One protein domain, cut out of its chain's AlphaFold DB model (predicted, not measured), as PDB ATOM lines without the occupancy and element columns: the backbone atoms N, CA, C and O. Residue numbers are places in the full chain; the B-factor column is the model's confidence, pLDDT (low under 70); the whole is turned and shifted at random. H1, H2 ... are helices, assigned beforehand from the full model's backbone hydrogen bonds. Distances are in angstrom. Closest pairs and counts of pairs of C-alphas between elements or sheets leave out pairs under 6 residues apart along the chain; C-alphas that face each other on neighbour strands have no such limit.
ATOM      1  N   SER A 279       5.596 -34.412  50.919       86.12
ATOM      2  CA  SER A 279       5.203 -34.192  52.315       86.12
ATOM      3  C   SER A 279       4.425 -32.885  52.497       86.12
ATOM      4  O   SER A 279       4.528 -31.963  51.689       86.12
ATOM      5  N   THR A 280       3.603 -32.804  53.544       81.44
ATOM      6  CA  THR A 280       2.761 -31.624  53.796       81.44
ATOM      7  C   THR A 280       3.605 -30.376  54.055       81.44
ATOM      8  O   THR A 280       3.353 -29.344  53.447       81.44
ATOM      9  N   GLU A 281       4.660 -30.506  54.861       79.12
ATOM     10  CA  GLU A 281       5.575 -29.417  55.233       79.12
ATOM     11  C   GLU A 281       6.174 -28.715  54.007       79.12
ATOM     12  O   GLU A 281       6.152 -27.491  53.915       79.12
ATOM     13  N   ILE A 282       6.630 -29.484  53.011       79.12
ATOM     14  CA  ILE A 282       7.224 -28.948  51.778       79.12
ATOM     15  C   ILE A 282       6.188 -28.238  50.889       79.12
ATOM     16  O   ILE A 282       6.535 -27.286  50.195       79.12
ATOM     17  N   ARG A 283       4.910 -28.644  50.926       74.56
ATOM     18  CA  ARG A 283       3.825 -27.954  50.194       74.56
ATOM     19  C   ARG A 283       3.446 -26.611  50.815       74.56
ATOM     20  O   ARG A 283       2.855 -25.780  50.131       74.56
ATOM     21  N   GLU A 284       3.725 -26.436  52.103       67.19
ATOM     22  CA  GLU A 284       3.434 -25.217  52.863       67.19
ATOM     23  C   GLU A 284       4.601 -24.216  52.828       67.19
ATOM     24  O   GLU A 284       4.415 -23.043  53.160       67.19
ATOM     25  N   LEU A 285       5.791 -24.633  52.374       64.62
ATOM     26  CA  LEU A 285       6.911 -23.725  52.146       64.62
ATOM     27  C   LEU A 285       6.562 -22.687  51.074       64.62
ATOM     28  O   LEU A 285       6.187 -23.015  49.947       64.62
ATOM     29  N   LYS A 286       6.779 -21.411  51.407       56.09
ATOM     30  CA  LYS A 286       6.690 -20.288  50.470       56.09
ATOM     31  C   LYS A 286       7.894 -20.303  49.524       56.09
ATOM     32  O   LYS A 286       8.827 -19.516  49.665       56.09
ATOM     33  N   TRP A 287       7.885 -21.243  48.586       56.53
ATOM     34  CA  TRP A 287       8.949 -21.382  47.607       56.53
ATOM     35  C   TRP A 287       8.908 -20.261  46.558       56.53
ATOM     36  O   TRP A 287       7.888 -19.615  46.312       56.53
ATOM     37  N   ILE A 288      10.063 -20.011  45.955       51.22
ATOM     38  CA  ILE A 288      10.348 -18.837  45.138       51.22
ATOM     39  C   ILE A 288      10.055 -19.166  43.677       51.22
ATOM     40  O   ILE A 288      10.949 -19.427  42.877       51.22
ATOM     41  N   SER A 289       8.772 -19.155  43.332       49.41
ATOM     42  CA  SER A 289       8.301 -19.547  42.002       49.41
ATOM     43  C   SER A 289       8.518 -18.512  40.892       49.41
ATOM     44  O   SER A 289       8.053 -18.753  39.785       49.41
ATOM     45  N   ASP A 290       9.126 -17.351  41.179       51.72
ATOM     46  CA  ASP A 290       8.805 -16.134  40.411       51.72
ATOM     47  C   ASP A 290       9.894 -15.029  40.389       51.72
ATOM     48  O   ASP A 290       9.572 -13.848  40.488       51.72
ATOM     49  N   HIS A 291      11.198 -15.359  40.309       52.69
ATOM     50  CA  HIS A 291      12.200 -14.324  39.947       52.69
ATOM     51  C   HIS A 291      13.452 -14.753  39.157       52.69
ATOM     52  O   HIS A 291      14.152 -13.867  38.681       52.69
ATOM     53  N   THR A 292      13.762 -16.042  38.967       52.06
ATOM     54  CA  THR A 292      14.901 -16.471  38.108       52.06
ATOM     55  C   THR A 292      14.513 -17.350  36.923       52.06
ATOM     56  O   THR A 292      15.275 -17.470  35.970       52.06
ATOM     57  N   SER A 293      13.333 -17.961  36.970       52.72
ATOM     58  CA  SER A 293      12.836 -18.919  35.986       52.72
ATOM     59  C   SER A 293      11.652 -18.319  35.230       52.72
ATOM     60  O   SER A 293      10.686 -17.892  35.857       52.72
ATOM     61  N   GLY A 294      11.741 -18.266  33.897       58.12
ATOM     62  CA  GLY A 294      10.709 -17.698  33.021       58.12
ATOM     63  C   GLY A 294       9.494 -18.617  32.827       58.12
ATOM     64  O   GLY A 294       8.942 -19.164  33.776       58.12
ATOM     65  N   ASN A 295       9.059 -18.809  31.576       61.22
ATOM     66  CA  ASN A 295       7.985 -19.764  31.267       61.22
ATOM     67  C   ASN A 295       8.497 -21.211  31.421       61.22
ATOM     68  O   ASN A 295       8.973 -21.791  30.449       61.22
ATOM     69  N   VAL A 296       8.399 -21.772  32.628       71.62
ATOM     70  CA  VAL A 296       8.799 -23.155  32.952       71.62
ATOM     71  C   VAL A 296       7.777 -24.201  32.504       71.62
ATOM     72  O   VAL A 296       6.586 -23.911  32.329       71.62
ATOM     73  N   TYR A 297       8.208 -25.460  32.384       78.62
ATOM     74  CA  TYR A 297       7.277 -26.570  32.156       78.62
ATOM     75  C   TYR A 297       6.301 -26.749  33.334       78.62
ATOM     76  O   TYR A 297       6.664 -26.640  34.503       78.62
ATOM     77  N   ARG A 298       5.048 -27.118  33.028       82.56
ATOM     78  CA  ARG A 298       3.933 -27.192  33.996       82.56
ATOM     79  C   ARG A 298       4.210 -28.026  35.254       82.56
ATOM     80  O   ARG A 298       3.713 -27.675  36.319       82.56
ATOM     81  N   ASP A 299       4.954 -29.123  35.126       86.69
ATOM     82  CA  ASP A 299       5.269 -30.021  36.246       86.69
ATOM     83  C   ASP A 299       6.611 -29.679  36.931       86.69
ATOM     84  O   ASP A 299       6.946 -30.285  37.947       86.69
ATOM     85  N   MET A 300       7.363 -28.684  36.440       86.81
ATOM     86  CA  MET A 300       8.635 -28.254  37.039       86.81
ATOM     87  C   MET A 300       8.499 -27.753  38.492       86.81
ATOM     88  O   MET A 300       9.353 -28.104  39.302       86.81
ATOM     89  N   PRO A 301       7.411 -27.072  38.916       85.69
ATOM     90  CA  PRO A 301       7.188 -26.772  40.334       85.69
ATOM     91  C   PRO A 301       7.104 -28.023  41.228       85.69
ATOM     92  O   PRO A 301       7.464 -27.970  42.402       85.69
ATOM     93  N   ILE A 302       6.663 -29.168  40.688       87.31
ATOM     94  CA  ILE A 302       6.646 -30.450  41.413       87.31
ATOM     95  C   ILE A 302       8.074 -30.991  41.554       87.31
ATOM     96  O   ILE A 302       8.436 -31.479  42.621       87.31
ATOM     97  N   ILE A 303       8.901 -30.848  40.514       89.38
ATOM     98  CA  ILE A 303      10.333 -31.180  40.554       89.38
ATOM     99  C   ILE A 303      11.078 -30.296  41.566       89.38
ATOM    100  O   ILE A 303      11.831 -30.821  42.383       89.38
ATOM    101  N   ALA A 304      10.809 -28.988  41.582       86.25
ATOM    102  CA  ALA A 304      11.354 -28.064  42.572       86.25
ATOM    103  C   ALA A 304      10.967 -28.476  44.000       86.25
ATOM    104  O   ALA A 304      11.842 -28.635  44.850       86.25
ATOM    105  N   MET A 305       9.681 -28.736  44.273       86.31
ATOM    106  CA  MET A 305       9.244 -29.239  45.585       86.31
ATOM    107  C   MET A 305       9.939 -30.554  45.969       86.31
ATOM    108  O   MET A 305      10.350 -30.700  47.116       86.31
ATOM    109  N   LEU A 306      10.123 -31.489  45.032       88.62
ATOM    110  CA  LEU A 306      10.859 -32.726  45.304       88.62
ATOM    111  C   LEU A 306      12.320 -32.449  45.681       88.62
ATOM    112  O   LEU A 306      12.756 -32.984  46.692       88.62
ATOM    113  N   TYR A 307      13.034 -31.566  44.971       88.19
ATOM    114  CA  TYR A 307      14.411 -31.192  45.327       88.19
ATOM    115  C   TYR A 307      14.544 -30.505  46.694       88.19
ATOM    116  O   TYR A 307      15.569 -30.662  47.351       88.19
ATOM    117  N   ASN A 308      13.527 -29.760  47.140       80.56
ATOM    118  CA  ASN A 308      13.506 -29.183  48.492       80.56
ATOM    119  C   ASN A 308      13.203 -30.234  49.580       80.56
ATOM    120  O   ASN A 308      13.509 -29.999  50.745       80.56
ATOM    121  N   GLN A 309      12.601 -31.374  49.221       85.06
ATOM    122  CA  GLN A 309      12.391 -32.503  50.131       85.06
ATOM    123  C   GLN A 309      13.620 -33.421  50.200       85.06
ATOM    124  O   GLN A 309      13.993 -33.861  51.282       85.06
ATOM    125  N   ASP A 310      14.213 -33.733  49.047       82.56
ATOM    126  CA  ASP A 310      15.406 -34.566  48.890       82.56
ATOM    127  C   ASP A 310      16.133 -34.170  47.593       82.56
ATOM    128  O   ASP A 310      15.536 -34.092  46.518       82.56
ATOM    129  N   LEU A 311      17.451 -33.959  47.665       83.94
ATOM    130  CA  LEU A 311      18.286 -33.674  46.493       83.94
ATOM    131  C   LEU A 311      18.354 -34.850  45.494       83.94
ATOM    132  O   LEU A 311      18.812 -34.666  44.357       83.94
ATOM    133  N   THR A 312      17.910 -36.035  45.915       88.00
ATOM    134  CA  THR A 312      17.736 -37.247  45.114       88.00
ATOM    135  C   THR A 312      16.277 -37.390  44.687       88.00
ATOM    136  O   THR A 312      15.374 -37.563  45.499       88.00
ATOM    137  N   LEU A 313      16.026 -37.355  43.377       89.06
ATOM    138  CA  LEU A 313      14.664 -37.461  42.858       89.06
ATOM    139  C   LEU A 313      14.183 -38.917  42.734       89.06
ATOM    140  O   LEU A 313      14.945 -39.777  42.289       89.06
ATOM    141  N   PRO A 314      12.887 -39.190  42.987       92.75
ATOM    142  CA  PRO A 314      12.264 -40.468  42.649       92.75
ATOM    143  C   PRO A 314      12.366 -40.797  41.152       92.75
ATOM    144  O   PRO A 314      12.292 -39.907  40.303       92.75
ATOM    145  N   THR A 315      12.408 -42.086  40.807       94.12
ATOM    146  CA  THR A 315      12.553 -42.579  39.421       94.12
ATOM    147  C   THR A 315      11.545 -41.972  38.438       94.12
ATOM    148  O   THR A 315      11.903 -41.655  37.309       94.12
ATOM    149  N   ALA A 316      10.293 -41.746  38.856       92.69
ATOM    150  CA  ALA A 316       9.279 -41.104  38.014       92.69
ATOM    151  C   ALA A 316       9.653 -39.659  37.622       92.69
ATOM    152  O   ALA A 316       9.445 -39.256  36.479       92.69
ATOM    153  N   ALA A 317      10.242 -38.902  38.551       93.12
ATOM    154  CA  ALA A 317      10.711 -37.539  38.321       93.12
ATOM    155  C   ALA A 317      11.985 -37.514  37.461       93.12
ATOM    156  O   ALA A 317      12.059 -36.731  36.519       93.12
ATOM    157  N   LEU A 318      12.931 -38.431  37.697       93.56
ATOM    158  CA  LEU A 318      14.104 -38.609  36.831       93.56
ATOM    159  C   LEU A 318      13.700 -38.933  35.382       93.56
ATOM    160  O   LEU A 318      14.162 -38.274  34.453       93.56
ATOM    161  N   ASN A 319      12.777 -39.880  35.189       93.75
ATOM    162  CA  ASN A 319      12.262 -40.254  33.869       93.75
ATOM    163  C   ASN A 319      11.530 -39.096  33.168       93.75
ATOM    164  O   ASN A 319      11.618 -38.964  31.947       93.75
ATOM    165  N   PHE A 320      10.814 -38.253  33.922       92.56
ATOM    166  CA  PHE A 320      10.191 -37.040  33.387       92.56
ATOM    167  C   PHE A 320      11.244 -36.044  32.886       92.56
ATOM    168  O   PHE A 320      11.108 -35.542  31.772       92.56
ATOM    169  N   ILE A 321      12.295 -35.793  33.671       91.19
ATOM    170  CA  ILE A 321      13.363 -34.834  33.351       91.19
ATOM    171  C   ILE A 321      14.174 -35.279  32.127       91.19
ATOM    172  O   ILE A 321      14.477 -34.471  31.254       91.19
ATOM    173  N   GLN A 322      14.469 -36.576  32.016       92.88
ATOM    174  CA  GLN A 322      15.244 -37.159  30.912       92.88
ATOM    175  C   GLN A 322      14.562 -37.067  29.531       92.88
ATOM    176  O   GLN A 322      15.169 -37.434  28.526       92.88
ATOM    177  N   GLN A 323      13.320 -36.574  29.442       90.50
ATOM    178  CA  GLN A 323      12.609 -36.416  28.169       90.50
ATOM    179  C   GLN A 323      13.222 -35.368  27.233       90.50
ATOM    180  O   GLN A 323      13.058 -35.492  26.018       90.50
ATOM    181  N   SER A 324      13.872 -34.321  27.756       88.31
ATOM    182  CA  SER A 324      14.509 -33.293  26.923       88.31
ATOM    183  C   SER A 324      15.692 -32.613  27.628       88.31
ATOM    184  O   SER A 324      15.689 -32.492  28.853       88.31
ATOM    185  N   PRO A 325      16.691 -32.103  26.878       84.94
ATOM    186  CA  PRO A 325      17.787 -31.326  27.460       84.94
ATOM    187  C   PRO A 325      17.315 -30.068  28.205       84.94
ATOM    188  O   PRO A 325      17.884 -29.728  29.235       84.94
ATOM    189  N   GLY A 326      16.250 -29.410  27.728       83.31
ATOM    190  CA  GLY A 326      15.677 -28.233  28.395       83.31
ATOM    191  C   GLY A 326      15.066 -28.563  29.760       83.31
ATOM    192  O   GLY A 326      15.316 -27.849  30.724       83.31
ATOM    193  N   LEU A 327      14.348 -29.688  29.877       86.88
ATOM    194  CA  LEU A 327      13.864 -30.174  31.175       86.88
ATOM    195  C   LEU A 327      15.013 -30.529  32.125       86.88
ATOM    196  O   LEU A 327      14.909 -30.265  33.320       86.88
ATOM    197  N   ALA A 328      16.093 -31.122  31.607       89.50
ATOM    198  CA  ALA A 328      17.288 -31.426  32.390       89.50
ATOM    199  C   ALA A 328      17.967 -30.162  32.936       89.50
ATOM    200  O   ALA A 328      18.361 -30.149  34.100       89.50
ATOM    201  N   GLU A 329      18.056 -29.100  32.135       86.50
ATOM    202  CA  GLU A 329      18.661 -27.832  32.548       86.50
ATOM    203  C   GLU A 329      17.770 -27.039  33.521       86.50
ATOM    204  O   GLU A 329      18.272 -26.565  34.540       86.50
ATOM    205  N   GLU A 330      16.452 -26.967  33.289       86.56
ATOM    206  CA  GLU A 330      15.508 -26.398  34.265       86.56
ATOM    207  C   GLU A 330      15.586 -27.148  35.603       86.56
ATOM    208  O   GLU A 330      15.792 -26.535  36.648       86.56
ATOM    209  N   ALA A 331      15.519 -28.484  35.587       89.69
ATOM    210  CA  ALA A 331      15.614 -29.289  36.802       89.69
ATOM    211  C   ALA A 331      16.976 -29.146  37.507       89.69
ATOM    212  O   ALA A 331      17.034 -29.150  38.738       89.69
ATOM    213  N   ARG A 332      18.075 -28.966  36.762       90.12
ATOM    214  CA  ARG A 332      19.390 -28.644  37.334       90.12
ATOM    215  C   ARG A 332      19.339 -27.311  38.084       90.12
ATOM    216  O   ARG A 332      19.802 -27.249  39.221       90.12
ATOM    217  N   TRP A 333      18.729 -26.282  37.502       88.62
ATOM    218  CA  TRP A 333      18.518 -24.989  38.158       88.62
ATOM    219  C   TRP A 333      17.590 -25.064  39.374       88.62
ATOM    220  O   TRP A 333      17.859 -24.407  40.381       88.62
ATOM    221  N   GLU A 334      16.555 -25.904  39.339       88.19
ATOM    222  CA  GLU A 334      15.724 -26.181  40.514       88.19
ATOM    223  C   GLU A 334      16.514 -26.845  41.644       88.19
ATOM    224  O   GLU A 334      16.399 -26.438  42.805       88.19
ATOM    225  N   LYS A 335      17.395 -27.794  41.309       90.25
ATOM    226  CA  LYS A 335      18.319 -28.398  42.270       90.25
ATOM    227  C   LYS A 335      19.272 -27.362  42.867       90.25
ATOM    228  O   LYS A 335      19.425 -27.331  44.084       90.25
ATOM    229  N   LEU A 336      19.885 -26.498  42.050       90.25
ATOM    230  CA  LEU A 336      20.778 -25.445  42.551       90.25
ATOM    231  C   LEU A 336      20.041 -24.460  43.466       90.25
ATOM    232  O   LEU A 336      20.575 -24.100  44.510       90.25
ATOM    233  N   LYS A 337      18.799 -24.080  43.144       88.31
ATOM    234  CA  LYS A 337      17.967 -23.258  44.038       88.31
ATOM    235  C   LYS A 337      17.707 -23.956  45.376       88.31
ATOM    236  O   LYS A 337      17.939 -23.344  46.415       88.31
ATOM    237  N   ALA A 338      17.281 -25.219  45.372       86.00
ATOM    238  CA  ALA A 338      17.046 -25.979  46.603       86.00
ATOM    239  C   ALA A 338      18.318 -26.089  47.469       86.00
ATOM    240  O   ALA A 338      18.276 -25.820  48.666       86.00
ATOM    241  N   VAL A 339      19.465 -26.389  46.851       88.38
ATOM    242  CA  VAL A 339      20.782 -26.435  47.514       88.38
ATOM    243  C   VAL A 339      21.170 -25.077  48.090       88.38
ATOM    244  O   VAL A 339      21.582 -24.998  49.244       88.38
ATOM    245  N   PHE A 340      21.005 -24.005  47.309       89.31
ATOM    246  CA  PHE A 340      21.314 -22.644  47.731       89.31
ATOM    247  C   PHE A 340      20.568 -22.280  49.015       89.31
ATOM    248  O   PHE A 340      21.216 -21.888  49.978       89.31
ATOM    249  N   TYR A 341      19.241 -22.449  49.068       85.25
ATOM    250  CA  TYR A 341      18.479 -22.159  50.291       85.25
ATOM    251  C   TYR A 341      18.792 -23.161  51.412       85.25
ATOM    252  O   TYR A 341      18.900 -22.756  52.568       85.25
ATOM    253  N   GLY A 342      19.043 -24.429  51.075       83.25
ATOM    254  CA  GLY A 342      19.458 -25.472  52.015       83.25
ATOM    255  C   GLY A 342      20.772 -25.192  52.757       83.25
ATOM    256  O   GLY A 342      20.960 -25.715  53.852       83.25
ATOM    257  N   PHE A 343      21.654 -24.332  52.233       82.94
ATOM    258  CA  PHE A 343      22.859 -23.900  52.953       82.94
ATOM    259  C   PHE A 343      22.576 -23.006  54.169       82.94
ATOM    260  O   PHE A 343      23.455 -22.855  55.014       82.94
ATOM    261  N   TYR A 344      21.396 -22.386  54.262       82.94
ATOM    262  CA  TYR A 344      21.097 -21.343  55.245       82.94
ATOM    263  C   TYR A 344      20.051 -21.801  56.276       82.94
ATOM    264  O   TYR A 344      19.127 -22.537  55.920       82.94
ATOM    265  N   PRO A 345      20.110 -21.333  57.539       83.56
ATOM    266  CA  PRO A 345      18.994 -21.473  58.475       83.56
ATOM    267  C   PRO A 345      17.783 -20.643  58.008       83.56
ATOM    268  O   PRO A 345      17.933 -19.681  57.252       83.56
ATOM    269  N   LYS A 346      16.570 -21.005  58.454       82.38
ATOM    270  CA  LYS A 346      15.299 -20.440  57.943       82.38
ATOM    271  C   LYS A 346      15.237 -18.904  57.984       82.38
ATOM    272  O   LYS A 346      14.767 -18.286  57.036       82.38
ATOM    273  N   ASP A 347      15.769 -18.282  59.033       82.44
ATOM    274  CA  ASP A 347      15.803 -16.824  59.199       82.44
ATOM    275  C   ASP A 347      16.771 -16.116  58.227       82.44
ATOM    276  O   ASP A 347      16.593 -14.937  57.912       82.44
ATOM    277  N   VAL A 348      17.795 -16.817  57.729       85.56
ATOM    278  CA  VAL A 348      18.679 -16.324  56.663       85.56
ATOM    279  C   VAL A 348      18.098 -16.658  55.285       85.56
ATOM    280  O   VAL A 348      18.251 -15.849  54.376       85.56
ATOM    281  N   GLN A 349      17.370 -17.772  55.118       86.06
ATOM    282  CA  GLN A 349      16.653 -18.085  53.869       86.06
ATOM    283  C   GLN A 349      15.641 -16.988  53.505       86.06
ATOM    284  O   GLN A 349      15.621 -16.527  52.363       86.06
TER     285      GLN A 349
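Overview. This is residues 279 to 349 of the 681 residues of an uncharacterized protein of Metschnikowia sp. JCM 33374 (UniProt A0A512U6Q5). One long helix, H4, runs along the longest axis; H2 packs on it at a slant, H1 packs on H2, and H3 meets H4 at a corner. Residues 343 to 348, of which 346 to 348 belong to H5, stick out. The 71 printed residues hold five named helices, H1 to H5 in order, and no named strand: all helix, compact, radius of gyration of the C-alphas 11.9 A, spans 37 by 24 by 19 A.

Along the chain. H1 is residues 280 to 284, from C-alpha 280 at (2.761, -31.624, 53.796). H2 is 300 to 309, 14.3 A; H3 is 315 to 321; H4 is 325 to 342, 25.3 A; H5 is 346 to 349, ending at C-alpha 349 (16.653, -18.085, 53.869).

Arrangement. H1 touches H2, closest C-alphas Ile 282 and Gln 309, 6.5 A. H2 touches H4, closest C-alphas Asn 308 and Ala 338, 5.1 A, the same way at a tilt of 36 degrees, only just steep. H3, with 3 pairs of C-alphas within 8 A, only just touches H4, only at the corner, closest C-alphas Ile 321 and Leu 327, 5.2 A; of H4, residues 327 to 331 alone touch H3. H1 and H4 are apart. In H1 to H4 every O i to N i+4 pair is within hydrogen-bond range; H5 is too short for one.

Size, cuts and confidence. The printed part has no cut; H1 to H2 is a long link. Residues 284 to 295 have pLDDT under 70.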